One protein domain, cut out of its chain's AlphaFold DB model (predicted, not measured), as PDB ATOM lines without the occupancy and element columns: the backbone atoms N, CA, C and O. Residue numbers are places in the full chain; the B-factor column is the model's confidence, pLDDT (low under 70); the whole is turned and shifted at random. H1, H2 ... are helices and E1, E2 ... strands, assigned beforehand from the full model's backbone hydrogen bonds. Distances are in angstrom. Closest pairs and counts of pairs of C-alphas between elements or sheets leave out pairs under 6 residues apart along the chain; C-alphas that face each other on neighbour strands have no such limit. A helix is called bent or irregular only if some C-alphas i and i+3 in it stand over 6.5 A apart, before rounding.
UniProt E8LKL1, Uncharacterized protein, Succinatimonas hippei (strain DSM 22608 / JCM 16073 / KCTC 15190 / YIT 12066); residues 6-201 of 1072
ATOM      1  N   THR A   6     142.469 185.476 130.114       80.56
ATOM      2  CA  THR A   6     143.526 184.824 130.902       80.56
ATOM      3  C   THR A   6     143.943 185.683 132.097       80.56
ATOM      4  O   THR A   6     143.803 186.902 132.091       80.56
ATOM      5  N   LEU A   7     144.509 185.064 133.132       79.06
ATOM      6  CA  LEU A   7     145.012 185.784 134.309       79.06
ATOM      7  C   LEU A   7     146.075 186.841 133.941       79.06
ATOM      8  O   LEU A   7     146.040 187.970 134.428       79.06
ATOM      9  N   THR A   8     146.968 186.503 133.006       77.88
ATOM     10  CA  THR A   8     147.998 187.404 132.468       77.88
ATOM     11  C   THR A   8     147.398 188.646 131.812       77.88
ATOM     12  O   THR A   8     147.974 189.726 131.915       77.88
ATOM     13  N   TYR A   9     146.225 188.526 131.177       80.50
ATOM     14  CA  TYR A   9     145.512 189.673 130.620       80.50
ATOM     15  C   TYR A   9     145.167 190.687 131.721       80.50
ATOM     16  O   TYR A   9     145.510 191.860 131.606       80.50
ATOM     17  N   TYR A  10     144.562 190.226 132.820       79.94
ATOM     18  CA  TYR A  10     144.167 191.096 133.932       79.94
ATOM     19  C   TYR A  10     145.362 191.716 134.666       79.94
ATOM     20  O   TYR A  10     145.251 192.832 135.161       79.94
ATOM     21  N   LEU A  11     146.501 191.020 134.731       79.19
ATOM     22  CA  LEU A  11     147.731 191.554 135.326       79.19
ATOM     23  C   LEU A  11     148.446 192.587 134.444       79.19
ATOM     24  O   LEU A  11     149.090 193.486 134.970       79.19
ATOM     25  N   THR A  12     148.354 192.465 133.120       76.62
ATOM     26  CA  THR A  12     149.020 193.384 132.177       76.62
ATOM     27  C   THR A  12     148.203 194.644 131.898       76.62
ATOM     28  O   THR A  12     148.786 195.691 131.648       76.62
ATOM     29  N   HIS A  13     146.875 194.560 132.002       74.50
ATOM     30  CA  HIS A  13     145.934 195.644 131.698       74.50
ATOM     31  C   HIS A  13     145.333 196.266 132.975       74.50
ATOM     32  O   HIS A  13     144.187 196.705 132.978       74.50
ATOM     33  N   GLN A  14     146.077 196.277 134.092       62.00
ATOM     34  CA  GLN A  14     145.597 196.803 135.385       62.00
ATOM     35  C   GLN A  14     145.246 198.296 135.347       62.00
ATOM     36  O   GLN A  14     144.384 198.737 136.103       62.00
ATOM     37  N   ASN A  15     145.905 199.049 134.464       59.81
ATOM     38  CA  ASN A  15     145.682 200.483 134.270       59.81
ATOM     39  C   ASN A  15     144.659 200.782 133.158       59.81
ATOM     40  O   ASN A  15     144.327 201.944 132.940       59.81
ATOM     41  N   ASP A  16     144.159 199.754 132.467       63.25
ATOM     42  CA  ASP A  16     143.172 199.898 131.401       63.25
ATOM     43  C   ASP A  16     141.749 199.663 131.925       63.25
ATOM     44  O   ASP A  16     141.527 199.126 133.013       63.25
ATOM     45  N   VAL A  17     140.745 200.022 131.118       64.38
ATOM     46  CA  VAL A  17     139.339 199.728 131.427       64.38
ATOM     47  C   VAL A  17     139.112 198.214 131.386       64.38
ATOM     48  O   VAL A  17     138.949 197.601 130.327       64.38
ATOM     49  N   LEU A  18     139.098 197.602 132.569       75.62
ATOM     50  CA  LEU A  18     138.813 196.183 132.738       75.62
ATOM     51  C   LEU A  18     137.339 195.857 132.429       75.62
ATOM     52  O   LEU A  18     136.468 196.724 132.522       75.62
ATOM     53  N   PRO A  19     137.022 194.598 132.064       77.44
ATOM     54  CA  PRO A  19     135.648 194.177 131.805       77.44
ATOM     55  C   PRO A  19     134.705 194.504 132.972       77.44
ATOM     56  O   PRO A  19     134.948 194.084 134.101       77.44
ATOM     57  N   HIS A  20     133.578 195.165 132.686       74.50
ATOM     58  CA  HIS A  20     132.592 195.575 133.699       74.50
ATOM     59  C   HIS A  20     132.159 194.424 134.628       74.50
ATOM     60  O   HIS A  20     132.033 194.610 135.835       74.50
ATOM     61  N   LEU A  21     131.968 193.219 134.077       77.00
ATOM     62  CA  LEU A  21     131.594 192.027 134.847       77.00
ATOM     63  C   LEU A  21     132.681 191.603 135.847       77.00
ATOM     64  O   LEU A  21     132.362 191.266 136.983       77.00
ATOM     65  N   PHE A  22     133.957 191.678 135.462       82.88
ATOM     66  CA  PHE A  22     135.082 191.391 136.356       82.88
ATOM     67  C   PHE A  22     135.136 192.398 137.510       82.88
ATOM     68  O   PHE A  22     135.203 192.012 138.675       82.88
ATOM     69  N   THR A  23     135.044 193.694 137.197       81.75
ATOM     70  CA  THR A  23     135.074 194.767 138.200       81.75
ATOM     71  C   THR A  23     133.892 194.675 139.167       81.75
ATOM     72  O   THR A  23     134.062 194.884 140.369       81.75
ATOM     73  N   PHE A  24     132.700 194.333 138.668       82.69
ATOM     74  CA  PHE A  24     131.514 194.108 139.493       82.69
ATOM     75  C   PHE A  24     131.708 192.937 140.467       82.69
ATOM     76  O   PHE A  24     131.476 193.086 141.668       82.69
ATOM     77  N   GLU A  25     132.189 191.791 139.979       85.12
ATOM     78  CA  GLU A  25     132.388 190.597 140.809       85.12
ATOM     79  C   GLU A  25     133.519 190.763 141.831       85.12
ATOM     80  O   GLU A  25     133.392 190.296 142.965       85.12
ATOM     81  N   ILE A  26     134.584 191.499 141.495       85.56
ATOM     82  CA  ILE A  26     135.621 191.867 142.468       85.56
ATOM     83  C   ILE A  26     135.058 192.756 143.575       85.56
ATOM     84  O   ILE A  26     135.279 192.459 144.748       85.56
ATOM     85  N   LYS A  27     134.288 193.800 143.244       84.38
ATOM     86  CA  LYS A  27     133.655 194.661 144.260       84.38
ATOM     87  C   LYS A  27     132.678 193.879 145.139       84.38
ATOM     88  O   LYS A  27     132.637 194.073 146.353       84.38
ATOM     89  N   SER A  28     131.936 192.943 144.547       84.81
ATOM     90  CA  SER A  28     131.073 192.008 145.274       84.81
ATOM     91  C   SER A  28     131.878 191.130 146.241       84.81
ATOM     92  O   SER A  28     131.512 190.992 147.410       84.81
ATOM     93  N   LEU A  29     133.019 190.584 145.804       84.62
ATOM     94  CA  LEU A  29     133.926 189.819 146.664       84.62
ATOM     95  C   LEU A  29     134.535 190.668 147.786       84.62
ATOM     96  O   LEU A  29     134.594 190.186 148.913       84.62
ATOM     97  N   GLN A  30     134.913 191.922 147.525       83.81
ATOM     98  CA  GLN A  30     135.386 192.866 148.548       83.81
ATOM     99  C   GLN A  30     134.314 193.144 149.607       83.81
ATOM    100  O   GLN A  30     134.582 193.049 150.808       83.81
ATOM    101  N   ALA A  31     133.078 193.422 149.183       76.62
ATOM    102  CA  ALA A  31     131.959 193.655 150.093       76.62
ATOM    103  C   ALA A  31     131.630 192.405 150.927       76.62
ATOM    104  O   ALA A  31     131.366 192.496 152.129       76.62
ATOM    105  N   LEU A  32     131.686 191.217 150.318       77.94
ATOM    106  CA  LEU A  32     131.486 189.945 151.016       77.94
ATOM    107  C   LEU A  32     132.617 189.641 152.003       77.94
ATOM    108  O   LEU A  32     132.334 189.227 153.126       77.94
ATOM    109  N   ALA A  33     133.873 189.870 151.618       76.81
ATOM    110  CA  ALA A  33     135.027 189.690 152.492       76.81
ATOM    111  C   ALA A  33     134.976 190.650 153.692       76.81
ATOM    112  O   ALA A  33     135.247 190.224 154.811       76.81
ATOM    113  N   SER A  34     134.537 191.894 153.484       74.12
ATOM    114  CA  SER A  34     134.397 192.901 154.547       74.12
ATOM    115  C   SER A  34     133.223 192.607 155.492       74.12
ATOM    116  O   SER A  34     133.345 192.752 156.703       74.12
ATOM    117  N   SER A  35     132.081 192.152 154.960       67.94
ATOM    118  CA  SER A  35     130.862 191.907 155.753       67.94
ATOM    119  C   SER A  35     130.839 190.554 156.468       67.94
ATOM    120  O   SER A  35     130.427 190.474 157.623       67.94
ATOM    121  N   LYS A  36     131.260 189.474 155.796       68.12
ATOM    122  CA  LYS A  36     131.261 188.106 156.351       68.12
ATOM    123  C   LYS A  36     132.606 187.715 156.961       68.12
ATOM    124  O   LYS A  36     132.681 186.734 157.696       68.12
ATOM    125  N   GLY A  37     133.676 188.442 156.644       66.31
ATOM    126  CA  GLY A  37     135.029 188.196 157.141       66.31
ATOM    127  C   GLY A  37     135.774 187.024 156.487       66.31
ATOM    128  O   GLY A  37     136.992 186.960 156.623       66.31
ATOM    129  N   LEU A  38     135.078 186.098 155.812       78.62
ATOM    130  CA  LEU A  38     135.657 184.974 155.061       78.62
ATOM    131  C   LEU A  38     134.692 184.440 153.994       78.62
ATOM    132  O   LEU A  38     133.488 184.318 154.230       78.62
ATOM    133  N   VAL A  39     135.226 184.103 152.817       83.06
ATOM    134  CA  VAL A  39     134.472 183.524 151.696       83.06
ATOM    135  C   VAL A  39     135.177 182.258 151.209       83.06
ATOM    136  O   VAL A  39     136.247 182.347 150.615       83.06
ATOM    137  N   LEU A  40     134.583 181.086 151.456       87.44
ATOM    138  CA  LEU A  40     135.104 179.792 150.999       87.44
ATOM    139  C   LEU A  40     134.710 179.509 149.553       87.44
ATOM    140  O   LEU A  40     133.521 179.451 149.243       87.44
ATOM    141  N   LEU A  41     135.706 179.286 148.698       89.00
ATOM    142  CA  LEU A  41     135.545 178.930 147.288       89.00
ATOM    143  C   LEU A  41     136.611 177.903 146.881       89.00
ATOM    144  O   LEU A  41     137.675 177.827 147.496       89.00
ATOM    145  N   SER A  42     136.344 177.122 145.835       89.94
ATOM    146  CA  SER A  42     137.414 176.428 145.109       89.94
ATOM    147  C   SER A  42     138.114 177.390 144.142       89.94
ATOM    148  O   SER A  42     137.540 178.416 143.756       89.94
ATOM    149  N   LEU A  43     139.335 177.065 143.706       88.69
ATOM    150  CA  LEU A  43     140.028 177.838 142.670       88.69
ATOM    151  C   LEU A  43     139.198 177.956 141.388       88.69
ATOM    152  O   LEU A  43     139.110 179.043 140.814       88.69
ATOM    153  N   LYS A  44     138.530 176.875 140.979       89.00
ATOM    154  CA  LYS A  44     137.616 176.871 139.836       89.00
ATOM    155  C   LYS A  44     136.438 177.818 140.020       89.00
ATOM    156  O   LYS A  44     136.123 178.575 139.104       89.00
ATOM    157  N   ASP A  45     135.797 177.793 141.186       89.56
ATOM    158  CA  ASP A  45     134.651 178.660 141.473       89.56
ATOM    159  C   ASP A  45     135.065 180.127 141.491       89.56
ATOM    160  O   ASP A  45     134.356 180.969 140.940       89.56
ATOM    161  N   LEU A  46     136.237 180.434 142.054       89.06
ATOM    162  CA  LEU A  46     136.792 181.781 142.020       89.06
ATOM    163  C   LEU A  46     137.082 182.227 140.583       89.06
ATOM    164  O   LEU A  46     136.686 183.325 140.202       89.06
ATOM    165  N   CYS A  47     137.727 181.385 139.771       87.75
ATOM    166  CA  CYS A  47     138.031 181.714 138.377       87.75
ATOM    167  C   CYS A  47     136.760 181.907 137.550       87.75
ATOM    168  O   CYS A  47     136.673 182.859 136.781       87.75
ATOM    169  N   ASN A  48     135.752 181.053 137.738       86.44
ATOM    170  CA  ASN A  48     134.457 181.197 137.078       86.44
ATOM    171  C   ASN A  48     133.759 182.493 137.496       86.44
ATOM    172  O   ASN A  48     133.272 183.217 136.632       86.44
ATOM    173  N   LYS A  49     133.750 182.803 138.796       86.38
ATOM    174  CA  LYS A  49     133.149 184.027 139.331       86.38
ATOM    175  C   LYS A  49     133.859 185.284 138.828       86.38
ATOM    176  O   LYS A  49     133.212 186.276 138.537       86.38
ATOM    177  N   LEU A  50     135.179 185.230 138.679       85.19
ATOM    178  CA  LEU A  50     135.989 186.320 138.142       85.19
ATOM    179  C   LEU A  50     136.134 186.276 136.612       85.19
ATOM    180  O   LEU A  50     136.915 187.038 136.060       85.19
ATOM    181  N   TYR A  51     135.430 185.398 135.894       84.31
ATOM    182  CA  TYR A  51     135.564 185.271 134.435       84.31
ATOM    183  C   TYR A  51     137.027 185.100 133.950       84.31
ATOM    184  O   TYR A  51     137.412 185.583 132.876       84.31
ATOM    185  N   ILE A  52     137.851 184.411 134.745       86.00
ATOM    186  CA  ILE A  52     139.245 184.075 134.443       86.00
ATOM    187  C   ILE A  52     139.283 182.729 133.716       86.00
ATOM    188  O   ILE A  52     138.787 181.713 134.208       86.00
ATOM    189  N   GLU A  53     139.909 182.704 132.543       82.50
ATOM    190  CA  GLU A  53     140.197 181.479 131.806       82.50
ATOM    191  C   GLU A  53     141.506 180.858 132.316       82.50
ATOM    192  O   GLU A  53     142.605 181.303 131.974       82.50
ATOM    193  N   ALA A  54     141.388 179.828 133.155       78.31
ATOM    194  CA  ALA A  54     142.518 179.032 133.625       78.31
ATOM    195  C   ALA A  54     142.660 177.766 132.763       78.31
ATOM    196  O   ALA A  54     141.819 176.871 132.828       78.31
ATOM    197  N   LYS A  55     143.722 177.689 131.946       72.06
ATOM    198  CA  LYS A  55     144.048 176.485 131.150       72.06
ATOM    199  C   LYS A  55     144.691 175.389 132.000       72.06
ATOM    200  O   LYS A  55     144.436 174.211 131.780       72.06
ATOM    201  N   THR A  56     145.511 175.784 132.970       78.00
ATOM    202  CA  THR A  56     146.182 174.910 133.935       78.00
ATOM    203  C   THR A  56     146.294 175.634 135.275       78.00
ATOM    204  O   THR A  56     146.546 176.837 135.318       78.00
ATOM    205  N   TYR A  57     146.107 174.902 136.372       82.75
ATOM    206  CA  TYR A  57     146.312 175.408 137.729       82.75
ATOM    207  C   TYR A  57     147.712 174.972 138.180       82.75
ATOM    208  O   TYR A  57     147.933 173.797 138.453       82.75
ATOM    209  N   ASN A  58     148.681 175.890 138.172       85.06
ATOM    210  CA  ASN A  58     150.071 175.642 138.576       85.06
ATOM    211  C   ASN A  58     150.559 176.703 139.590       85.06
ATOM    212  O   ASN A  58     149.825 177.626 139.947       85.06
ATOM    213  N   LYS A  59     151.803 176.571 140.072       85.38
ATOM    214  CA  LYS A  59     152.403 177.496 141.056       85.38
ATOM    215  C   LYS A  59     152.445 178.942 140.555       85.38
ATOM    216  O   LYS A  59     152.112 179.855 141.303       85.38
ATOM    217  N   GLU A  60     152.795 179.136 139.283       85.75
ATOM    218  CA  GLU A  60     152.821 180.453 138.633       85.75
ATOM    219  C   GLU A  60     151.432 181.088 138.597       85.75
ATOM    220  O   GLU A  60     151.273 182.237 138.995       85.75
ATOM    221  N   PHE A  61     150.415 180.310 138.221       87.19
ATOM    222  CA  PHE A  61     149.024 180.744 138.212       87.19
ATOM    223  C   PHE A  61     148.568 181.208 139.598       87.19
ATOM    224  O   PHE A  61     147.977 182.277 139.720       87.19
ATOM    225  N   TYR A  62     148.857 180.442 140.655       87.50
ATOM    226  CA  TYR A  62     148.463 180.828 142.014       87.50
ATOM    227  C   TYR A  62     149.241 182.056 142.515       87.50
ATOM    228  O   TYR A  62     148.658 182.935 143.148       87.50
ATOM    229  N   ALA A  63     150.531 182.168 142.186       86.31
ATOM    230  CA  ALA A  63     151.338 183.348 142.501       86.31
ATOM    231  C   ALA A  63     150.781 184.613 141.826       86.31
ATOM    232  O   ALA A  63     150.641 185.663 142.455       86.31
ATOM    233  N   ASP A  64     150.424 184.506 140.552       87.12
ATOM    234  CA  ASP A  64     149.826 185.588 139.783       87.12
ATOM    235  C   ASP A  64     148.404 185.915 140.265       87.12
ATOM    236  O   ASP A  64     148.007 187.080 140.273       87.12
ATOM    237  N   LEU A  65     147.660 184.922 140.762       88.31
ATOM    238  CA  LEU A  65     146.351 185.122 141.379       88.31
ATOM    239  C   LEU A  65     146.476 185.898 142.695       88.31
ATOM    240  O   LEU A  65     145.707 186.830 142.919       88.31
ATOM    241  N   ILE A  66     147.460 185.569 143.542       88.56
ATOM    242  CA  ILE A  66     147.758 186.332 144.766       88.56
ATOM    243  C   ILE A  66     148.070 187.791 144.419       88.56
ATOM    244  O   ILE A  66     147.544 188.696 145.073       88.56
ATOM    245  N   LYS A  67     148.899 188.032 143.393       87.25
ATOM    246  CA  LYS A  67     149.217 189.393 142.929       87.25
ATOM    247  C   LYS A  67     147.963 190.124 142.466       87.25
ATOM    248  O   LYS A  67     147.739 191.247 142.902       87.25
ATOM    249  N   LEU A  68     147.133 189.476 141.645       87.81
ATOM    250  CA  LEU A  68     145.896 190.062 141.139       87.81
ATOM    251  C   LEU A  68     144.958 190.449 142.287       87.81
ATOM    252  O   LEU A  68     144.520 191.590 142.347       87.81
ATOM    253  N   LEU A  69     144.680 189.530 143.217       88.19
ATOM    254  CA  LEU A  69     143.817 189.794 144.374       88.19
ATOM    255  C   LEU A  69     144.383 190.909 145.266       88.19
ATOM    256  O   LEU A  69     143.632 191.760 145.743       88.19
ATOM    257  N   SER A  70     145.708 190.950 145.424       87.31
ATOM    258  CA  SER A  70     146.397 191.971 146.215       87.31
ATOM    259  C   SER A  70     146.248 193.386 145.659       87.31
ATOM    260  O   SER A  70     146.349 194.323 146.448       87.31
ATOM    261  N   CYS A  71     146.025 193.548 144.350       86.06
ATOM    262  CA  CYS A  71     145.723 194.842 143.726       86.06
ATOM    263  C   CYS A  71     144.338 195.379 144.119       86.06
ATOM    264  O   CYS A  71     144.078 196.564 143.951       86.06
ATOM    265  N   TYR A  72     143.464 194.521 144.650       86.12
ATOM    266  CA  TYR A  72     142.099 194.853 145.059       86.12
ATOM    267  C   TYR A  72     141.884 194.654 146.564       86.12
ATOM    268  O   TYR A  72     140.778 194.320 146.982       86.12
ATOM    269  N   ASP A  73     142.923 194.802 147.390       87.19
ATOM    270  CA  ASP A  73     142.850 194.644 148.855       87.19
ATOM    271  C   ASP A  73     142.231 193.315 149.323       87.19
ATOM    272  O   ASP A  73     141.644 193.212 150.404       87.19
ATOM    273  N   LEU A  74     142.386 192.265 148.518       88.44
ATOM    274  CA  LEU A  74     141.986 190.906 148.845       88.44
ATOM    275  C   LEU A  74     143.224 190.029 149.024       88.44
ATOM    276  O   LEU A  74     144.246 190.204 148.359       88.44
ATOM    277  N   ALA A  75     143.121 189.056 149.919       89.31
ATOM    278  CA  ALA A  75     144.151 188.056 150.144       89.31
ATOM    279  C   ALA A  75     143.515 186.659 150.200       89.31
ATOM    280  O   ALA A  75     142.495 186.477 150.875       89.31
ATOM    281  N   PRO A  76     144.083 185.662 149.501       90.44
ATOM    282  CA  PRO A  76     143.675 184.280 149.676       90.44
ATOM    283  C   PRO A  76     144.312 183.679 150.940       90.44
ATOM    284  O   PRO A  76     145.418 184.045 151.337       90.44
ATOM    285  N   ILE A  77     143.622 182.724 151.559       88.94
ATOM    286  CA  ILE A  77     144.160 181.803 152.562       88.94
ATOM    287  C   ILE A  77     144.022 180.389 151.983       88.94
ATOM    288  O   ILE A  77     142.897 179.995 151.662       88.94
ATOM    289  N   PRO A  78     145.121 179.631 151.843       87.06
ATOM    290  CA  PRO A  78     146.489 179.982 152.242       87.06
ATOM    291  C   PRO A  78     147.070 181.156 151.433       87.06
ATOM    292  O   PRO A  78     146.870 181.258 150.223       87.06
ATOM    293  N   PHE A  79     147.791 182.039 152.130       87.38
ATOM    294  CA  PHE A  79     148.487 183.193 151.538       87.38
ATOM    295  C   PHE A  79     149.828 182.807 150.902       87.38
ATOM    296  O   PHE A  79     150.410 183.587 150.155       87.38
ATOM    297  N   TYR A  80     150.323 181.613 151.230       87.88
ATOM    298  CA  TYR A  80     151.479 180.974 150.617       87.88
ATOM    299  C   TYR A  80     151.024 180.055 149.478       87.88
ATOM    300  O   TYR A  80     149.840 179.726 149.384       87.88
ATOM    301  N   ILE A  81     151.953 179.640 148.617       87.44
ATOM    302  CA  ILE A  81     151.656 178.839 147.424       87.44
ATOM    303  C   ILE A  81     151.536 177.356 147.821       87.44
ATOM    304  O   ILE A  81     152.532 176.762 148.240       87.44
ATOM    305  N   PRO A  82     150.346 176.736 147.701       85.19
ATOM    306  CA  PRO A  82     150.172 175.315 147.989       85.19
ATOM    307  C   PRO A  82     150.975 174.439 147.022       85.19
ATOM    308  O   PRO A  82     151.280 174.836 145.900       85.19
ATOM    309  N   ASN A  83     151.276 173.208 147.415       82.62
ATOM    310  CA  ASN A  83     151.788 172.187 146.507       82.62
ATOM    311  C   ASN A  83     151.271 170.808 146.944       82.62
ATOM    312  O   ASN A  83     151.610 170.404 148.051       82.62
ATOM    313  N   PRO A  84     150.493 170.056 146.143       78.00
ATOM    314  CA  PRO A  84     150.034 170.359 144.783       78.00
ATOM    315  C   PRO A  84     148.900 171.400 144.745       78.00
ATOM    316  O   PRO A  84     148.191 171.592 145.729       78.00
ATOM    317  N   ILE A  85     148.734 172.051 143.588       84.69
ATOM    318  CA  ILE A  85     147.621 172.965 143.278       84.69
ATOM    319  C   ILE A  85     146.786 172.335 142.169       84.69
ATOM    320  O   ILE A  85     147.331 171.878 141.165       84.69
ATOM    321  N   ASP A  86     145.471 172.340 142.341       85.75
ATOM    322  CA  ASP A  86     144.504 171.855 141.361       85.75
ATOM    323  C   ASP A  86     143.255 172.750 141.309       85.75
ATOM    324  O   ASP A  86     143.092 173.686 142.091       85.75
ATOM    325  N   GLU A  87     142.335 172.462 140.388       86.00
ATOM    326  CA  GLU A  87     141.102 173.248 140.239       86.00
ATOM    327  C   GLU A  87     140.188 173.204 141.483       86.00
ATOM    328  O   GLU A  87     139.403 174.128 141.714       86.00
ATOM    329  N   ASN A  88     140.309 172.153 142.302       86.38
ATOM    330  CA  ASN A  88     139.479 171.897 143.480       86.38
ATOM    331  C   ASN A  88     140.106 172.416 144.782       86.38
ATOM    332  O   ASN A  88     139.508 172.270 145.852       86.38
ATOM    333  N   THR A  89     141.291 173.024 144.702       86.88
ATOM    334  CA  THR A  89     142.006 173.562 145.855       86.88
ATOM    335  C   THR A  89     141.125 174.605 146.533       86.88
ATOM    336  O   THR A  89     140.654 175.555 145.900       86.88
ATOM    337  N   GLN A  90     140.849 174.386 147.819       89.00
ATOM    338  CA  GLN A  90     139.954 175.224 148.603       89.00
ATOM    339  C   GLN A  90     140.715 176.424 149.147       89.00
ATOM    340  O   GLN A  90     141.793 176.273 149.717       89.00
ATOM    341  N   ILE A  91     140.121 177.604 149.013       89.56
ATOM    342  CA  ILE A  91     140.697 178.860 149.480       89.56
ATOM    343  C   ILE A  91     139.646 179.688 150.220       89.56
ATOM    344  O   ILE A  91     138.461 179.674 149.874       89.56
ATOM    345  N   TYR A  92     140.076 180.435 151.233       90.69
ATOM    346  CA  TYR A  92     139.291 181.560 151.736       90.69
ATOM    347  C   TYR A  92     139.754 182.847 151.077       90.69
ATOM    348  O   TYR A  92     140.944 183.133 151.058       90.69
ATOM    349  N   ILE A  93     138.811 183.653 150.609       88.44
ATOM    350  CA  ILE A  93     139.065 185.048 150.264       88.44
ATOM    351  C   ILE A  93     138.728 185.911 151.473       88.44
ATOM    352  O   ILE A  93     137.618 185.838 152.015       88.44
ATOM    353  N   VAL A  94     139.703 186.707 151.900       90.81
ATOM    354  CA  VAL A  94     139.592 187.651 153.014       90.81
ATOM    355  C   VAL A  94     140.098 189.025 152.587       90.81
ATOM    356  O   VAL A  94     140.772 189.163 151.564       90.81
ATOM    357  N   GLN A  95     139.781 190.047 153.377       87.75
ATOM    358  CA  GLN A  95     140.370 191.368 153.197       87.75
ATOM    359  C   GLN A  95     141.866 191.312 153.527       87.75
ATOM    360  O   GLN A  95     142.274 190.704 154.522       87.75
ATOM    361  N   LYS A  96     142.689 191.921 152.674       87.44
ATOM    362  CA  LYS A  96     144.128 192.027 152.888       87.44
ATOM    363  C   LYS A  96     144.380 192.936 154.097       87.44
ATOM    364  O   LYS A  96     143.886 194.061 154.101       87.44
ATOM    365  N   PRO A  97     145.145 192.486 155.104       87.81
ATOM    366  CA  PRO A  97     145.380 193.289 156.295       87.81
ATOM    367  C   PRO A  97     146.310 194.460 155.971       87.81
ATOM    368  O   PRO A  97     147.419 194.271 155.459       87.81
ATOM    369  N   ASN A  98     145.895 195.672 156.326       86.38
ATOM    370  CA  ASN A  98     146.755 196.841 156.331       86.38
ATOM    371  C   ASN A  98     147.335 197.024 157.736       86.38
ATOM    372  O   ASN A  98     146.748 197.651 158.616       86.38
ATOM    373  N   LEU A  99     148.544 196.494 157.936       85.69
ATOM    374  CA  LEU A  99     149.231 196.541 159.232       85.69
ATOM    375  C   LEU A  99     149.442 197.971 159.748       85.69
ATOM    376  O   LEU A  99     149.568 198.170 160.948       85.69
ATOM    377  N   TYR A 100     149.464 198.963 158.856       81.12
ATOM    378  CA  TYR A 100     149.691 200.361 159.203       81.12
ATOM    379  C   TYR A 100     148.416 201.120 159.588       81.12
ATOM    380  O   TYR A 100     148.524 202.293 159.919       81.12
ATOM    381  N   ASN A 101     147.237 200.494 159.533       80.00
ATOM    382  CA  ASN A 101     146.022 201.052 160.140       80.00
ATOM    383  C   ASN A 101     146.031 200.911 161.672       80.00
ATOM    384  O   ASN A 101     145.234 201.542 162.364       80.00
ATOM    385  N   ASP A 102     146.935 200.094 162.214       81.88
ATOM    386  CA  ASP A 102     147.161 199.985 163.649       81.88
ATOM    387  C   ASP A 102     147.860 201.243 164.182       81.88
ATOM    388  O   ASP A 102     148.889 201.658 163.641       81.88
ATOM    389  N   LYS A 103     147.313 201.829 165.258       76.12
ATOM    390  CA  LYS A 103     147.793 203.088 165.851       76.12
ATOM    391  C   LYS A 103     149.298 203.070 166.123       76.12
ATOM    392  O   LYS A 103     149.959 204.065 165.841       76.12
ATOM    393  N   ASP A 104     149.858 201.944 166.557       77.19
ATOM    394  CA  ASP A 104     151.288 201.846 166.863       77.19
ATOM    395  C   ASP A 104     152.134 201.726 165.589       77.19
ATOM    396  O   ASP A 104     153.233 202.270 165.498       77.19
ATOM    397  N   CYS A 105     151.609 201.057 164.562       75.00
ATOM    398  CA  CYS A 105     152.310 200.838 163.300       75.00
ATOM    399  C   CYS A 105     152.227 202.036 162.340       75.00
ATOM    400  O   CYS A 105     153.087 202.160 161.463       75.00
ATOM    401  N   THR A 106     151.255 202.944 162.507       77.06
ATOM    402  CA  THR A 106     151.168 204.204 161.732       77.06
ATOM    403  C   THR A 106     152.452 205.033 161.834       77.06
ATOM    404  O   THR A 106     152.892 205.622 160.844       77.06
ATOM    405  N   VAL A 107     153.111 204.999 162.998       72.25
ATOM    406  CA  VAL A 107     154.362 205.714 163.288       72.25
ATOM    407  C   VAL A 107     155.470 205.316 162.307       72.25
ATOM    408  O   VAL A 107     156.273 206.151 161.910       72.25
ATOM    409  N   ILE A 108     155.483 204.071 161.820       71.81
ATOM    410  CA  ILE A 108     156.482 203.599 160.847       71.81
ATOM    411  C   ILE A 108     156.309 204.283 159.481       71.81
ATOM    412  O   ILE A 108     157.309 204.549 158.813       71.81
ATOM    413  N   LYS A 109     155.072 204.586 159.056       70.56
ATOM    414  CA  LYS A 109     154.820 205.350 157.819       70.56
ATOM    415  C   LYS A 109     155.292 206.793 157.972       70.56
ATOM    416  O   LYS A 109     156.097 207.243 157.164       70.56
ATOM    417  N   ALA A 110     154.886 207.450 159.059       68.31
ATOM    418  CA  ALA A 110     155.287 208.824 159.354       68.31
ATOM    419  C   ALA A 110     156.818 208.979 159.465       68.31
ATOM    420  O   ALA A 110     157.390 209.950 158.978       68.31
ATOM    421  N   LEU A 111     157.509 207.989 160.041       66.75
ATOM    422  CA  LEU A 111     158.969 208.002 160.169       66.75
ATOM    423  C   LEU A 111     159.706 207.712 158.853       66.75
ATOM    424  O   LEU A 111     160.792 208.250 158.645       66.75
ATOM    425  N   LYS A 112     159.138 206.899 157.947       63.22
ATOM    426  CA  LYS A 112     159.697 206.700 156.595       63.22
ATOM    427  C   LYS A 112     159.659 207.978 155.757       63.22
ATOM    428  O   LYS A 112     160.528 208.162 154.915       63.22
ATOM    429  N   GLU A 113     158.680 208.842 155.997       67.75
ATOM    430  CA  GLU A 113     158.533 210.127 155.305       67.75
ATOM    431  C   GLU A 113     159.475 211.207 155.870       67.75
ATOM    432  O   GLU A 113     159.894 212.099 155.137       67.75
ATOM    433  N   GLN A 114     159.861 211.113 157.149       66.06
ATOM    434  CA  GLN A 114     160.665 212.134 157.839       66.06
ATOM    435  C   GLN A 114     162.194 211.934 157.761       66.06
ATOM    436  O   GLN A 114     162.930 212.839 158.147       66.06
ATOM    437  N   ASN A 115     162.700 210.800 157.253       56.50
ATOM    438  CA  ASN A 115     164.130 210.454 157.065       56.50
ATOM    439  C   ASN A 115     165.071 210.557 158.299       56.50
ATOM    440  O   ASN A 115     166.193 210.054 158.242       56.50
ATOM    441  N   GLN A 116     164.647 211.140 159.426       57.22
ATOM    442  CA  GLN A 116     165.368 211.189 160.701       57.22
ATOM    443  C   GLN A 116     164.441 210.790 161.855       57.22
ATOM    444  O   GLN A 116     163.345 211.323 162.004       57.22
ATOM    445  N   ILE A 117     164.898 209.855 162.691       59.34
ATOM    446  CA  ILE A 117     164.128 209.343 163.833       59.34
ATOM    447  C   ILE A 117     164.514 210.143 165.081       59.34
ATOM    448  O   ILE A 117     165.659 210.083 165.534       59.34
ATOM    449  N   ALA A 118     163.564 210.874 165.668       64.94
ATOM    450  CA  ALA A 118     163.784 211.541 166.947       64.94
ATOM    451  C   ALA A 118     163.897 210.506 168.085       64.94
ATOM    452  O   ALA A 118     163.154 209.527 168.131       64.94
ATOM    453  N   LYS A 119     164.801 210.730 169.054       61.19
ATOM    454  CA  LYS A 119     165.045 209.789 170.172       61.19
ATOM    455  C   LYS A 119     163.784 209.452 170.987       61.19
ATOM    456  O   LYS A 119     163.690 208.346 171.512       61.19
ATOM    457  N   ARG A 120     162.813 210.369 171.053       69.44
ATOM    458  CA  ARG A 120     161.514 210.184 171.727       69.44
ATOM    459  C   ARG A 120     160.610 209.136 171.063       69.44
ATOM    460  O   ARG A 120     159.801 208.516 171.741       69.44
ATOM    461  N   ASP A 121     160.774 208.909 169.760       66.31
ATOM    462  CA  ASP A 121     159.931 207.999 168.975       66.31
ATOM    463  C   ASP A 121     160.525 206.580 168.903       66.31
ATOM    464  O   ASP A 121     159.883 205.641 168.431       66.31
ATOM    465  N   LEU A 122     161.742 206.393 169.433       67.44
ATOM    466  CA  LEU A 122     162.473 205.126 169.425       67.44
ATOM    467  C   LEU A 122     161.748 203.984 170.175       67.44
ATOM    468  O   LEU A 122     161.735 202.869 169.650       67.44
ATOM    469  N   PRO A 123     161.135 204.195 171.362       72.50
ATOM    470  CA  PRO A 123     160.394 203.140 172.064       72.50
ATOM    471  C   PRO A 123     159.124 202.711 171.318       72.50
ATOM    472  O   PRO A 123     158.887 201.515 171.145       72.50
ATOM    473  N   LYS A 124     158.360 203.678 170.789       73.44
ATOM    474  CA  LYS A 124     157.153 203.421 169.982       73.44
ATOM    475  C   LYS A 124     157.498 202.671 168.698       73.44
ATOM    476  O   LYS A 124     156.848 201.684 168.363       73.44
ATOM    477  N   LEU A 125     158.586 203.064 168.036       72.38
ATOM    478  CA  LEU A 125     159.114 202.361 166.871       72.38
ATOM    479  C   LEU A 125     159.525 200.919 167.207       72.38
ATOM    480  O   LEU A 125     159.186 200.007 166.459       72.38
ATOM    481  N   LYS A 126     160.220 200.686 168.330       76.69
ATOM    482  CA  LYS A 126     160.598 199.330 168.765       76.69
ATOM    483  C   LYS A 126     159.374 198.444 168.997       76.69
ATOM    484  O   LYS A 126     159.373 197.302 168.547       76.69
ATOM    485  N   TYR A 127     158.337 198.965 169.648       79.38
ATOM    486  CA  TYR A 127     157.108 198.216 169.909       79.38
ATOM    487  C   TYR A 127     156.308 197.930 168.628       79.38
ATOM    488  O   TYR A 127     155.875 196.799 168.400       79.38
ATOM    489  N   ALA A 128     156.195 198.915 167.733       74.81
ATOM    490  CA  ALA A 128     155.568 198.746 166.425       74.81
ATOM    491  C   ALA A 128     156.298 197.698 165.567       74.81
ATOM    492  O   ALA A 128     155.674 196.815 164.975       74.81
ATOM    493  N   LEU A 129     157.635 197.742 165.552       79.56
ATOM    494  CA  LEU A 129     158.453 196.724 164.897       79.56
ATOM    495  C   LEU A 129     158.230 195.354 165.543       79.56
ATOM    496  O   LEU A 129     158.013 194.394 164.814       79.56
ATOM    497  N   TYR A 130     158.198 195.255 166.872       83.75
ATOM    498  CA  TYR A 130     157.943 193.998 167.581       83.75
ATOM    499  C   TYR A 130     156.596 193.357 167.198       83.75
ATOM    500  O   TYR A 130     156.547 192.163 166.895       83.75
ATOM    501  N   LYS A 131     155.516 194.146 167.091       84.31
ATOM    502  CA  LYS A 131     154.208 193.674 166.596       84.31
ATOM    503  C   LYS A 131     154.289 193.115 165.171       84.31
ATOM    504  O   LYS A 131     153.780 192.025 164.899       84.31
ATOM    505  N   ILE A 132     154.948 193.833 164.259       83.88
ATOM    506  CA  ILE A 132     155.134 193.385 162.867       83.88
ATOM    507  C   ILE A 132     155.988 192.110 162.809       83.88
ATOM    508  O   ILE A 132     155.707 191.209 162.019       83.88
ATOM    509  N   GLN A 133     157.004 192.000 163.664       86.81
ATOM    510  CA  GLN A 133     157.845 190.811 163.762       86.81
ATOM    511  C   GLN A 133     157.044 189.587 164.216       86.81
ATOM    512  O   GLN A 133     157.123 188.549 163.562       86.81
ATOM    513  N   ASN A 134     156.219 189.710 165.261       86.81
ATOM    514  CA  ASN A 134     155.341 188.626 165.713       86.81
ATOM    515  C   ASN A 134     154.347 188.202 164.624       86.81
ATOM    516  O   ASN A 134     154.136 187.008 164.413       86.81
ATOM    517  N   TYR A 135     153.788 189.162 163.883       89.62
ATOM    518  CA  TYR A 135     152.918 188.872 162.744       89.62
ATOM    519  C   TYR A 135     153.642 188.047 161.667       89.62
ATOM    520  O   TYR A 135     153.136 187.004 161.249       89.62
ATOM    521  N   ASN A 136     154.858 188.442 161.281       88.00
ATOM    522  CA  ASN A 136     155.665 187.703 160.305       88.00
ATOM    523  C   ASN A 136     156.062 186.302 160.806       88.00
ATOM    524  O   ASN A 136     156.042 185.346 160.029       88.00
ATOM    525  N   ILE A 137     156.373 186.160 162.100       86.50
ATOM    526  CA  ILE A 137     156.640 184.861 162.734       86.50
ATOM    527  C   ILE A 137     155.412 183.953 162.613       86.50
ATOM    528  O   ILE A 137     155.546 182.807 162.190       86.50
ATOM    529  N   LEU A 138     154.213 184.448 162.933       89.94
ATOM    530  CA  LEU A 138     152.990 183.644 162.849       89.94
ATOM    531  C   LEU A 138     152.616 183.291 161.405       89.94
ATOM    532  O   LEU A 138     152.173 182.168 161.166       89.94
ATOM    533  N   LEU A 139     152.851 184.174 160.430       90.12
ATOM    534  CA  LEU A 139     152.720 183.807 159.016       90.12
ATOM    535  C   LEU A 139     153.645 182.633 158.661       90.12
ATOM    536  O   LEU A 139     153.196 181.660 158.059       90.12
ATOM    537  N   ARG A 140     154.903 182.652 159.117       89.19
ATOM    538  CA  ARG A 140     155.811 181.509 158.927       89.19
ATOM    539  C   ARG A 140     155.345 180.243 159.630       89.19
ATOM    540  O   ARG A 140     155.487 179.163 159.065       89.19
ATOM    541  N   VAL A 141     154.740 180.353 160.813       89.88
ATOM    542  CA  VAL A 141     154.123 179.204 161.498       89.88
ATOM    543  C   VAL A 141     153.029 178.582 160.630       89.88
ATOM    544  O   VAL A 141     153.016 177.365 160.487       89.88
ATOM    545  N   PHE A 142     152.146 179.378 160.017       90.38
ATOM    546  CA  PHE A 142     151.069 178.858 159.165       90.38
ATOM    547  C   PHE A 142     151.556 178.285 157.828       90.38
ATOM    548  O   PHE A 142     151.017 177.273 157.387       90.38
ATOM    549  N   GLU A 143     152.583 178.876 157.217       89.62
ATOM    550  CA  GLU A 143     153.234 178.336 156.013       89.62
ATOM    551  C   GLU A 143     153.951 177.007 156.301       89.62
ATOM    552  O   GLU A 143     153.817 176.041 155.551       89.62
ATOM    553  N   ALA A 144     154.659 176.918 157.431       88.50
ATOM    554  CA  ALA A 144     155.376 175.715 157.843       88.50
ATOM    555  C   ALA A 144     154.496 174.690 158.572       88.50
ATOM    556  O   ALA A 144     154.967 173.597 158.881       88.50
ATOM    557  N   LEU A 145     153.221 174.980 158.843       88.31
ATOM    558  CA  LEU A 145     152.358 174.142 159.684       88.31
ATOM    559  C   LEU A 145     152.201 172.716 159.138       88.31
ATOM    560  O   LEU A 145     152.179 171.750 159.907       88.31
ATOM    561  N   HIS A 146     152.173 172.571 157.808       87.94
ATOM    562  CA  HIS A 146     152.082 171.266 157.153       87.94
ATOM    563  C   HIS A 146     153.285 170.361 157.460       87.94
ATOM    564  O   HIS A 146     153.136 169.141 157.487       87.94
ATOM    565  N   THR A 147     154.452 170.938 157.776       85.50
ATOM    566  CA  THR A 147     155.673 170.174 158.090       85.50
ATOM    567  C   THR A 147     155.535 169.334 159.359       85.50
ATOM    568  O   THR A 147     156.197 168.307 159.479       85.50
ATOM    569  N   ILE A 148     154.668 169.748 160.293       81.12
ATOM    570  CA  ILE A 148     154.391 169.039 161.552       81.12
ATOM    571  C   ILE A 148     152.998 168.397 161.571       81.12
ATOM    572  O   ILE A 148     152.780 167.406 162.273       81.12
ATOM    573  N   CYS A 149     152.041 168.944 160.814       81.12
ATOM    574  CA  CYS A 149     150.666 168.468 160.760       81.12
ATOM    575  C   CYS A 149     150.137 168.477 159.322       81.12
ATOM    576  O   CYS A 149     149.681 169.495 158.812       81.12
ATOM    577  N   LYS A 150     150.126 167.305 158.681       78.25
ATOM    578  CA  LYS A 150     149.630 167.153 157.303       78.25
ATOM    579  C   LYS A 150     148.098 167.181 157.169       78.25
ATOM    580  O   LYS A 150     147.573 167.169 156.062       78.25
ATOM    581  N   ALA A 151     147.373 167.156 158.288       73.94
ATOM    582  CA  ALA A 151     145.916 167.056 158.338       73.94
ATOM    583  C   ALA A 151     145.295 168.304 158.986       73.94
ATOM    584  O   ALA A 151     145.999 169.201 159.441       73.94
ATOM    585  N   LYS A 152     143.958 168.351 159.066       78.69
ATOM    586  CA  LYS A 152     143.238 169.371 159.849       78.69
ATOM    587  C   LYS A 152     143.802 169.462 161.262       78.69
ATOM    588  O   LYS A 152     144.055 168.425 161.885       78.69
ATOM    589  N   LEU A 153     143.911 170.684 161.788       72.75
ATOM    590  CA  LEU A 153     144.392 170.890 163.152       72.75
ATOM    591  C   LEU A 153     143.572 170.053 164.136       72.75
ATOM    592  O   LEU A 153     142.348 170.200 164.232       72.75
ATOM    593  N   ASN A 154     144.254 169.183 164.876       64.62
ATOM    594  CA  ASN A 154     143.637 168.390 165.929       64.62
ATOM    595  C   ASN A 154     143.402 169.239 167.190       64.62
ATOM    596  O   ASN A 154     143.896 170.357 167.310       64.62
ATOM    597  N   VAL A 155     142.643 168.703 168.148       60.62
ATOM    598  CA  VAL A 155     142.236 169.442 169.359       60.62
ATOM    599  C   VAL A 155     143.437 169.991 170.147       60.62
ATOM    600  O   VAL A 155     143.361 171.101 170.664       60.62
ATOM    601  N   TYR A 156     144.554 169.256 170.188       60.22
ATOM    602  CA  TYR A 156     145.762 169.663 170.911       60.22
ATOM    603  C   TYR A 156     146.459 170.850 170.240       60.22
ATOM    604  O   TYR A 156     146.764 171.842 170.898       60.22
ATOM    605  N   LEU A 157     146.653 170.779 168.920       69.31
ATOM    606  CA  LEU A 157     147.248 171.872 168.154       69.31
ATOM    607  C   LEU A 157     146.349 173.105 168.134       69.31
ATOM    608  O   LEU A 157     146.863 174.210 168.231       69.31
ATOM    609  N   ARG A 158     145.022 172.928 168.062       73.12
ATOM    610  CA  ARG A 158     144.068 174.045 168.132       73.12
ATOM    611  C   ARG A 158     144.212 174.812 169.439       73.12
ATOM    612  O   ARG A 158     144.423 176.013 169.390       73.12
ATOM    613  N   ALA A 159     144.151 174.118 170.576       64.06
ATOM    614  CA  ALA A 159     144.274 174.754 171.886       64.06
ATOM    615  C   ALA A 159     145.638 175.438 172.067       64.06
ATOM    616  O   ALA A 159     145.717 176.560 172.556       64.06
ATOM    617  N   ARG A 160     146.727 174.785 171.640       75.31
ATOM    618  CA  ARG A 160     148.071 175.351 171.800       75.31
ATOM    619  C   ARG A 160     148.310 176.561 170.900       75.31
ATOM    620  O   ARG A 160     148.869 177.546 171.366       75.31
ATOM    621  N   LEU A 161     147.907 176.486 169.633       76.94
ATOM    622  CA  LEU A 161     148.069 177.573 168.671       76.94
ATOM    623  C   LEU A 161     147.174 178.770 169.022       76.94
ATOM    624  O   LEU A 161     147.606 179.903 168.860       76.94
ATOM    625  N   ASP A 162     145.976 178.524 169.560       81.19
ATOM    626  CA  ASP A 162     145.079 179.573 170.054       81.19
ATOM    627  C   ASP A 162     145.714 180.386 171.193       81.19
ATOM    628  O   ASP A 162     145.741 181.615 171.131       81.19
ATOM    629  N   ASN A 163     146.322 179.710 172.173       76.62
ATOM    630  CA  ASN A 163     147.051 180.381 173.254       76.62
ATOM    631  C   ASN A 163     148.228 181.208 172.714       76.62
ATOM    632  O   ASN A 163     148.367 182.370 173.067       76.62
ATOM    633  N   ILE A 164     149.024 180.653 171.791       79.00
ATOM    634  CA  ILE A 164     150.169 181.372 171.201       79.00
ATOM    635  C   ILE A 164     149.718 182.634 170.452       79.00
ATOM    636  O   ILE A 164     150.386 183.660 170.536       79.00
ATOM    637  N   ILE A 165     148.593 182.576 169.730       82.12
ATOM    638  CA  ILE A 165     148.044 183.743 169.025       82.12
ATOM    639  C   ILE A 165     147.548 184.804 170.019       82.12
ATOM    640  O   ILE A 165     147.729 185.988 169.753       82.12
ATOM    641  N   ASN A 166     146.934 184.404 171.137       81.56
ATOM    642  CA  ASN A 166     146.446 185.335 172.165       81.56
ATOM    643  C   ASN A 166     147.573 186.004 172.960       81.56
ATOM    644  O   ASN A 166     147.441 187.167 173.329       81.56
ATOM    645  N   ASP A 167     148.669 185.287 173.204       81.88
ATOM    646  CA  ASP A 167     149.777 185.777 174.028       81.88
ATOM    647  C   ASP A 167     150.717 186.730 173.260       81.88
ATOM    648  O   ASP A 167     151.503 187.459 173.867       81.88
ATOM    649  N   MET A 168     150.671 186.735 171.921       83.19
ATOM    650  CA  MET A 168     151.539 187.575 171.093       83.19
ATOM    651  C   MET A 168     150.896 188.925 170.753       83.19
ATOM    652  O   MET A 168     149.812 188.949 170.168       83.19
ATOM    653  N   PRO A 169     151.572 190.065 170.998       86.50
ATOM    654  CA  PRO A 169     151.088 191.350 170.520       86.50
ATOM    655  C   PRO A 169     151.224 191.421 168.996       86.50
ATOM    656  O   PRO A 169     152.313 191.238 168.443       86.50
ATOM    657  N   LEU A 170     150.104 191.701 168.331       86.06
ATOM    658  CA  LEU A 170     149.958 191.761 166.877       86.06
ATOM    659  C   LEU A 170     149.290 193.084 166.466       86.06
ATOM    660  O   LEU A 170     148.542 193.654 167.263       86.06
ATOM    661  N   PRO A 171     149.506 193.572 165.229       83.38
ATOM    662  CA  PRO A 171     148.714 194.671 164.677       83.38
ATOM    663  C   PRO A 171     147.240 194.260 164.568       83.38
ATOM    664  O   PRO A 171     146.967 193.117 164.196       83.38
ATOM    665  N   ALA A 172     146.295 195.163 164.829       84.06
ATOM    666  CA  ALA A 172     144.863 194.846 164.915       84.06
ATOM    667  C   ALA A 172     144.317 194.074 163.693       84.06
ATOM    668  O   ALA A 172     143.763 192.982 163.835       84.06
ATOM    669  N   GLU A 173     144.531 194.586 162.476       84.25
ATOM    670  CA  GLU A 173     144.108 193.893 161.247       84.25
ATOM    671  C   GLU A 173     144.928 192.623 160.974       84.25
ATOM    672  O   GLU A 173     144.406 191.631 160.460       84.25
ATOM    673  N   GLY A 174     146.202 192.613 161.381       83.62
ATOM    674  CA  GLY A 174     147.061 191.433 161.308       83.62
ATOM    675  C   GLY A 174     146.552 190.291 162.194       83.62
ATOM    676  O   GLY A 174     146.512 189.145 161.753       83.62
ATOM    677  N   ALA A 175     146.087 190.591 163.408       85.88
ATOM    678  CA  ALA A 175     145.497 189.617 164.322       85.88
ATOM    679  C   ALA A 175     144.230 188.985 163.727       85.88
ATOM    680  O   ALA A 175     144.068 187.765 163.770       85.88
ATOM    681  N   ILE A 176     143.367 189.797 163.102       86.25
ATOM    682  CA  ILE A 176     142.174 189.309 162.397       86.25
ATOM    683  C   ILE A 176     142.586 188.356 161.272       86.25
ATOM    684  O   ILE A 176     142.043 187.254 161.180       86.25
ATOM    685  N   PHE A 177     143.572 188.728 160.456       87.50
ATOM    686  CA  PHE A 177     144.060 187.879 159.370       87.50
ATOM    687  C   PHE A 177     144.637 186.545 159.876       87.50
ATOM    688  O   PHE A 177     144.249 185.480 159.396       87.50
ATOM    689  N   ILE A 178     145.477 186.575 160.916       89.19
ATOM    690  CA  ILE A 178     146.023 185.374 161.570       89.19
ATOM    691  C   ILE A 178     144.907 184.471 162.113       89.19
ATOM    692  O   ILE A 178     144.963 183.247 161.967       89.19
ATOM    693  N   ARG A 179     143.845 185.052 162.679       89.81
ATOM    694  CA  ARG A 179     142.666 184.304 163.132       89.81
ATOM    695  C   ARG A 179     141.945 183.609 161.980       89.81
ATOM    696  O   ARG A 179     141.484 182.483 162.157       89.81
ATOM    697  N   ARG A 180     141.899 184.213 160.791       87.31
ATOM    698  CA  ARG A 180     141.359 183.554 159.590       87.31
ATOM    699  C   ARG A 180     142.252 182.406 159.114       87.31
ATOM    700  O   ARG A 180     141.718 181.355 158.758       87.31
ATOM    701  N   CYS A 181     143.577 182.548 159.187       86.69
ATOM    702  CA  CYS A 181     144.521 181.456 158.911       86.69
ATOM    703  C   CYS A 181     144.319 180.277 159.875       86.69
ATOM    704  O   CYS A 181     144.289 179.120 159.450       86.69
ATOM    705  N   PHE A 182     144.092 180.566 161.161       87.31
ATOM    706  CA  PHE A 182     143.747 179.562 162.167       87.31
ATOM    707  C   PHE A 182     142.448 178.821 161.829       87.31
ATOM    708  O   PHE A 182     142.431 177.587 161.826       87.31
ATOM    709  N   THR A 183     141.373 179.550 161.505       85.75
ATOM    710  CA  THR A 183     140.090 178.950 161.099       85.75
ATOM    711  C   THR A 183     140.264 178.049 159.879       85.75
ATOM    712  O   THR A 183     139.794 176.913 159.892       85.75
ATOM    713  N   PHE A 184     141.008 178.505 158.867       85.31
ATOM    714  CA  PHE A 184     141.283 177.725 157.661       85.31
ATOM    715  C   PHE A 184     142.012 176.408 157.973       85.31
ATOM    716  O   PHE A 184     141.559 175.330 157.582       85.31
ATOM    717  N   ALA A 185     143.101 176.469 158.744       83.06
ATOM    718  CA  ALA A 185     143.872 175.285 159.126       83.06
ATOM    719  C   ALA A 185     143.064 174.310 160.010       83.06
ATOM    720  O   ALA A 185     143.267 173.091 159.968       83.06
ATOM    721  N   ALA A 186     142.126 174.830 160.806       81.44
ATOM    722  CA  ALA A 186     141.224 174.027 161.620       81.44
ATOM    723  C   ALA A 186     140.133 173.333 160.789       81.44
ATOM    724  O   ALA A 186     139.868 172.146 161.008       81.44
ATOM    725  N   GLU A 187     139.493 174.040 159.860       78.81
ATOM    726  CA  GLU A 187     138.337 173.541 159.112       78.81
ATOM    727  C   GLU A 187     138.703 172.744 157.859       78.81
ATOM    728  O   GLU A 187     138.019 171.759 157.567       78.81
ATOM    729  N   ILE A 188     139.770 173.120 157.148       79.50
ATOM    730  CA  ILE A 188     140.143 172.561 155.839       79.50
ATOM    731  C   ILE A 188     141.406 171.708 155.953       79.50
ATOM    732  O   ILE A 188     141.303 170.489 155.819       79.50
ATOM    733  N   ALA A 189     142.555 172.325 156.221       73.81
ATOM    734  CA  ALA A 189     143.868 171.750 156.557       73.81
ATOM    735  C   ALA A 189     144.943 172.796 156.219       73.81
ATOM    736  O   ALA A 189     144.671 173.767 155.517       73.81
ATOM    737  N   SER A 190     146.176 172.598 156.679       82.62
ATOM    738  CA  SER A 190     147.337 173.270 156.087       82.62
ATOM    739  C   SER A 190     147.760 172.553 154.809       82.62
ATOM    740  O   SER A 190     147.865 171.325 154.797       82.62
ATOM    741  N   TYR A 191     148.044 173.304 153.749       84.06
ATOM    742  CA  TYR A 191     148.607 172.754 152.517       84.06
ATOM    743  C   TYR A 191     150.133 172.630 152.597       84.06
ATOM    744  O   TYR A 191     150.748 173.455 153.282       84.06
ATOM    745  N   PRO A 192     150.749 171.648 151.909       83.69
ATOM    746  CA  PRO A 192     152.200 171.566 151.808       83.69
ATOM    747  C   PRO A 192     152.744 172.770 151.035       83.69
ATOM    748  O   PRO A 192     152.072 173.294 150.146       83.69
ATOM    749  N   CYS A 193     153.963 173.183 151.366       83.12
ATOM    750  CA  CYS A 193     154.710 174.215 150.654       83.12
ATOM    751  C   CYS A 193     156.025 173.609 150.159       83.12
ATOM    752  O   CYS A 193     156.616 172.763 150.833       83.12
ATOM    753  N   GLU A 194     156.485 174.016 148.980       81.00
ATOM    754  CA  GLU A 194     157.795 173.608 148.478       81.00
ATOM    755  C   GLU A 194     158.836 174.647 148.878       81.00
ATOM    756  O   GLU A 194     158.940 175.705 148.270       81.00
ATOM    757  N   PHE A 195     159.605 174.336 149.916       81.00
ATOM    758  CA  PHE A 195     160.552 175.279 150.512       81.00
ATOM    759  C   PHE A 195     161.851 175.474 149.713       81.00
ATOM    760  O   PHE A 195     162.655 176.333 150.062       81.00
ATOM    761  N   ASN A 196     162.070 174.670 148.668       73.12
ATOM    762  CA  ASN A 196     163.288 174.701 147.852       73.12
ATOM    763  C   ASN A 196     163.281 175.822 146.804       73.12
ATOM    764  O   ASN A 196     164.340 176.186 146.301       73.12
ATOM    765  N   ASP A 197     162.104 176.353 146.459       76.69
ATOM    766  CA  ASP A 197     161.977 177.462 145.520       76.69
ATOM    767  C   ASP A 197     161.752 178.766 146.292       76.69
ATOM    768  O   ASP A 197     160.629 179.116 146.676       76.69
ATOM    769  N   GLU A 198     162.848 179.492 146.539       72.56
ATOM    770  CA  GLU A 198     162.834 180.763 147.274       72.56
ATOM    771  C   GLU A 198     161.900 181.805 146.638       72.56
ATOM    772  O   GLU A 198     161.407 182.690 147.336       72.56
ATOM    773  N   LYS A 199     161.595 181.685 145.337       75.06
ATOM    774  CA  LYS A 199     160.683 182.587 144.622       75.06
ATOM    775  C   LYS A 199     159.237 182.481 145.116       75.06
ATOM    776  O   LYS A 199     158.476 183.439 144.979       75.06
ATOM    777  N   TYR A 200     158.845 181.320 145.638       74.94
ATOM    778  CA  TYR A 200     157.460 180.996 145.993       74.94
ATOM    779  C   TYR A 200     157.229 180.831 147.499       74.94
ATOM    780  O   TYR A 200     156.095 180.599 147.924       74.94
ATOM    781  N   CYS A 201     158.278 181.000 148.300       78.88
ATOM    782  CA  CYS A 201     158.208 181.022 149.756       78.88
ATOM    783  C   CYS A 201     158.126 182.457 150.277       78.88
ATOM    784  O   CYS A 201     158.526 183.409 149.604       78.88
TER     785      CYS A 201
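This is residues 6 to 201 of the 1072 residues of an uncharacterized protein of Succinatimonas hippei (strain DSM 22608 / JCM 16073 / KCTC 15190 / YIT 12066) (UniProt E8LKL1). A small three-stranded sheet, E1 E3 E2, has H2 and H3 over one face and H8 over the other, with H4 beside its strands and H1 packed on H4. H8 also belongs to a group of three nearly aligned helices with H7 and the long H6, and H6 reaches away from the sheet to where H5 packs across it. The printed part has 196 residues with eight named helices and three named strands, in the order H1 H2 E1 H3 H4 E2 E3 H5 H6 H7 H8. The sheet is antiparallel and the class mostly helix; the whole is compact, with a radius of gyration of the C-alphas of 18.2 A and spans of 55 by 46 by 36 A.

Find C-alpha 90 at (139.954, 175.224, 148.603); from there E3 runs 16.8 A to residue 95. E1 is residues 39 to 42 and E2 residues 74 to 77. Look next for H2, residues 20 to 36, 23.9 A; H3, residues 43 to 49; H4, residues 59 to 70; and H1, residues 7 to 12, from C-alpha 7 at (145.012, 185.784, 134.309). H5 is residues 103 to 114, H6 residues 119 to 147, 42.5 A, and H7 residues 155 to 167. H8, residues 172 to 187, 23.0 A, ends at (138.337, 173.541, 159.112). H6 is irregular: C-alphas 143 and 146 are 7.3 A apart.

E3 is the inner strand, antiparallel to E1 (N 41 and O 91, 3.0 A) and to E2 (N 77 and O 92, 2.8 A), its hairpin partner. In three layers, helices on both faces, H2 and H3 are on one face and H8 on the other. H2 stands up from the sheet, over E3; their closest C-alphas, Ala 33 and Val 94, are 5.0 A apart. H8 runs along the strands at a height over the sheet of 10.0 A. E1, H3, H4 and E2 form a split strand-helix-strand unit, two strands running the same way with E3 between them, its crossover right-handed. H4 is over none of the strands and touches H1 (C-alphas of Leu 68 and Leu 11, 6.3 A). H7 and H8, a helical hairpin, touch at a shallow tilt of 3 degrees, opposite ways; their closest C-alphas are Arg 158 and Ala 186, 7.1 A. H6 touches H8 with residues 135 to 142 alone (C-alphas of Tyr 135 and Gly 174, 6.6 A). H5 touches H6 at a steep tilt of 66 degrees, closest at the C-alphas of Cys 105 and Ala 128, 5.0 A. O i to N i+4 pairs are within hydrogen-bond range throughout H1, H2, H3, H4, H7 and H8, but 5 of 8 in H5 and 21 of 25 in H6.

The farthest C-alphas, Lys 55 and Arg 120, are 55.6 A apart. The printed part has no cut; E2 to E3 is a long link. Mean pLDDT of the printed part is 80.6; 25 residues are under 70, among them residues 110 to 122.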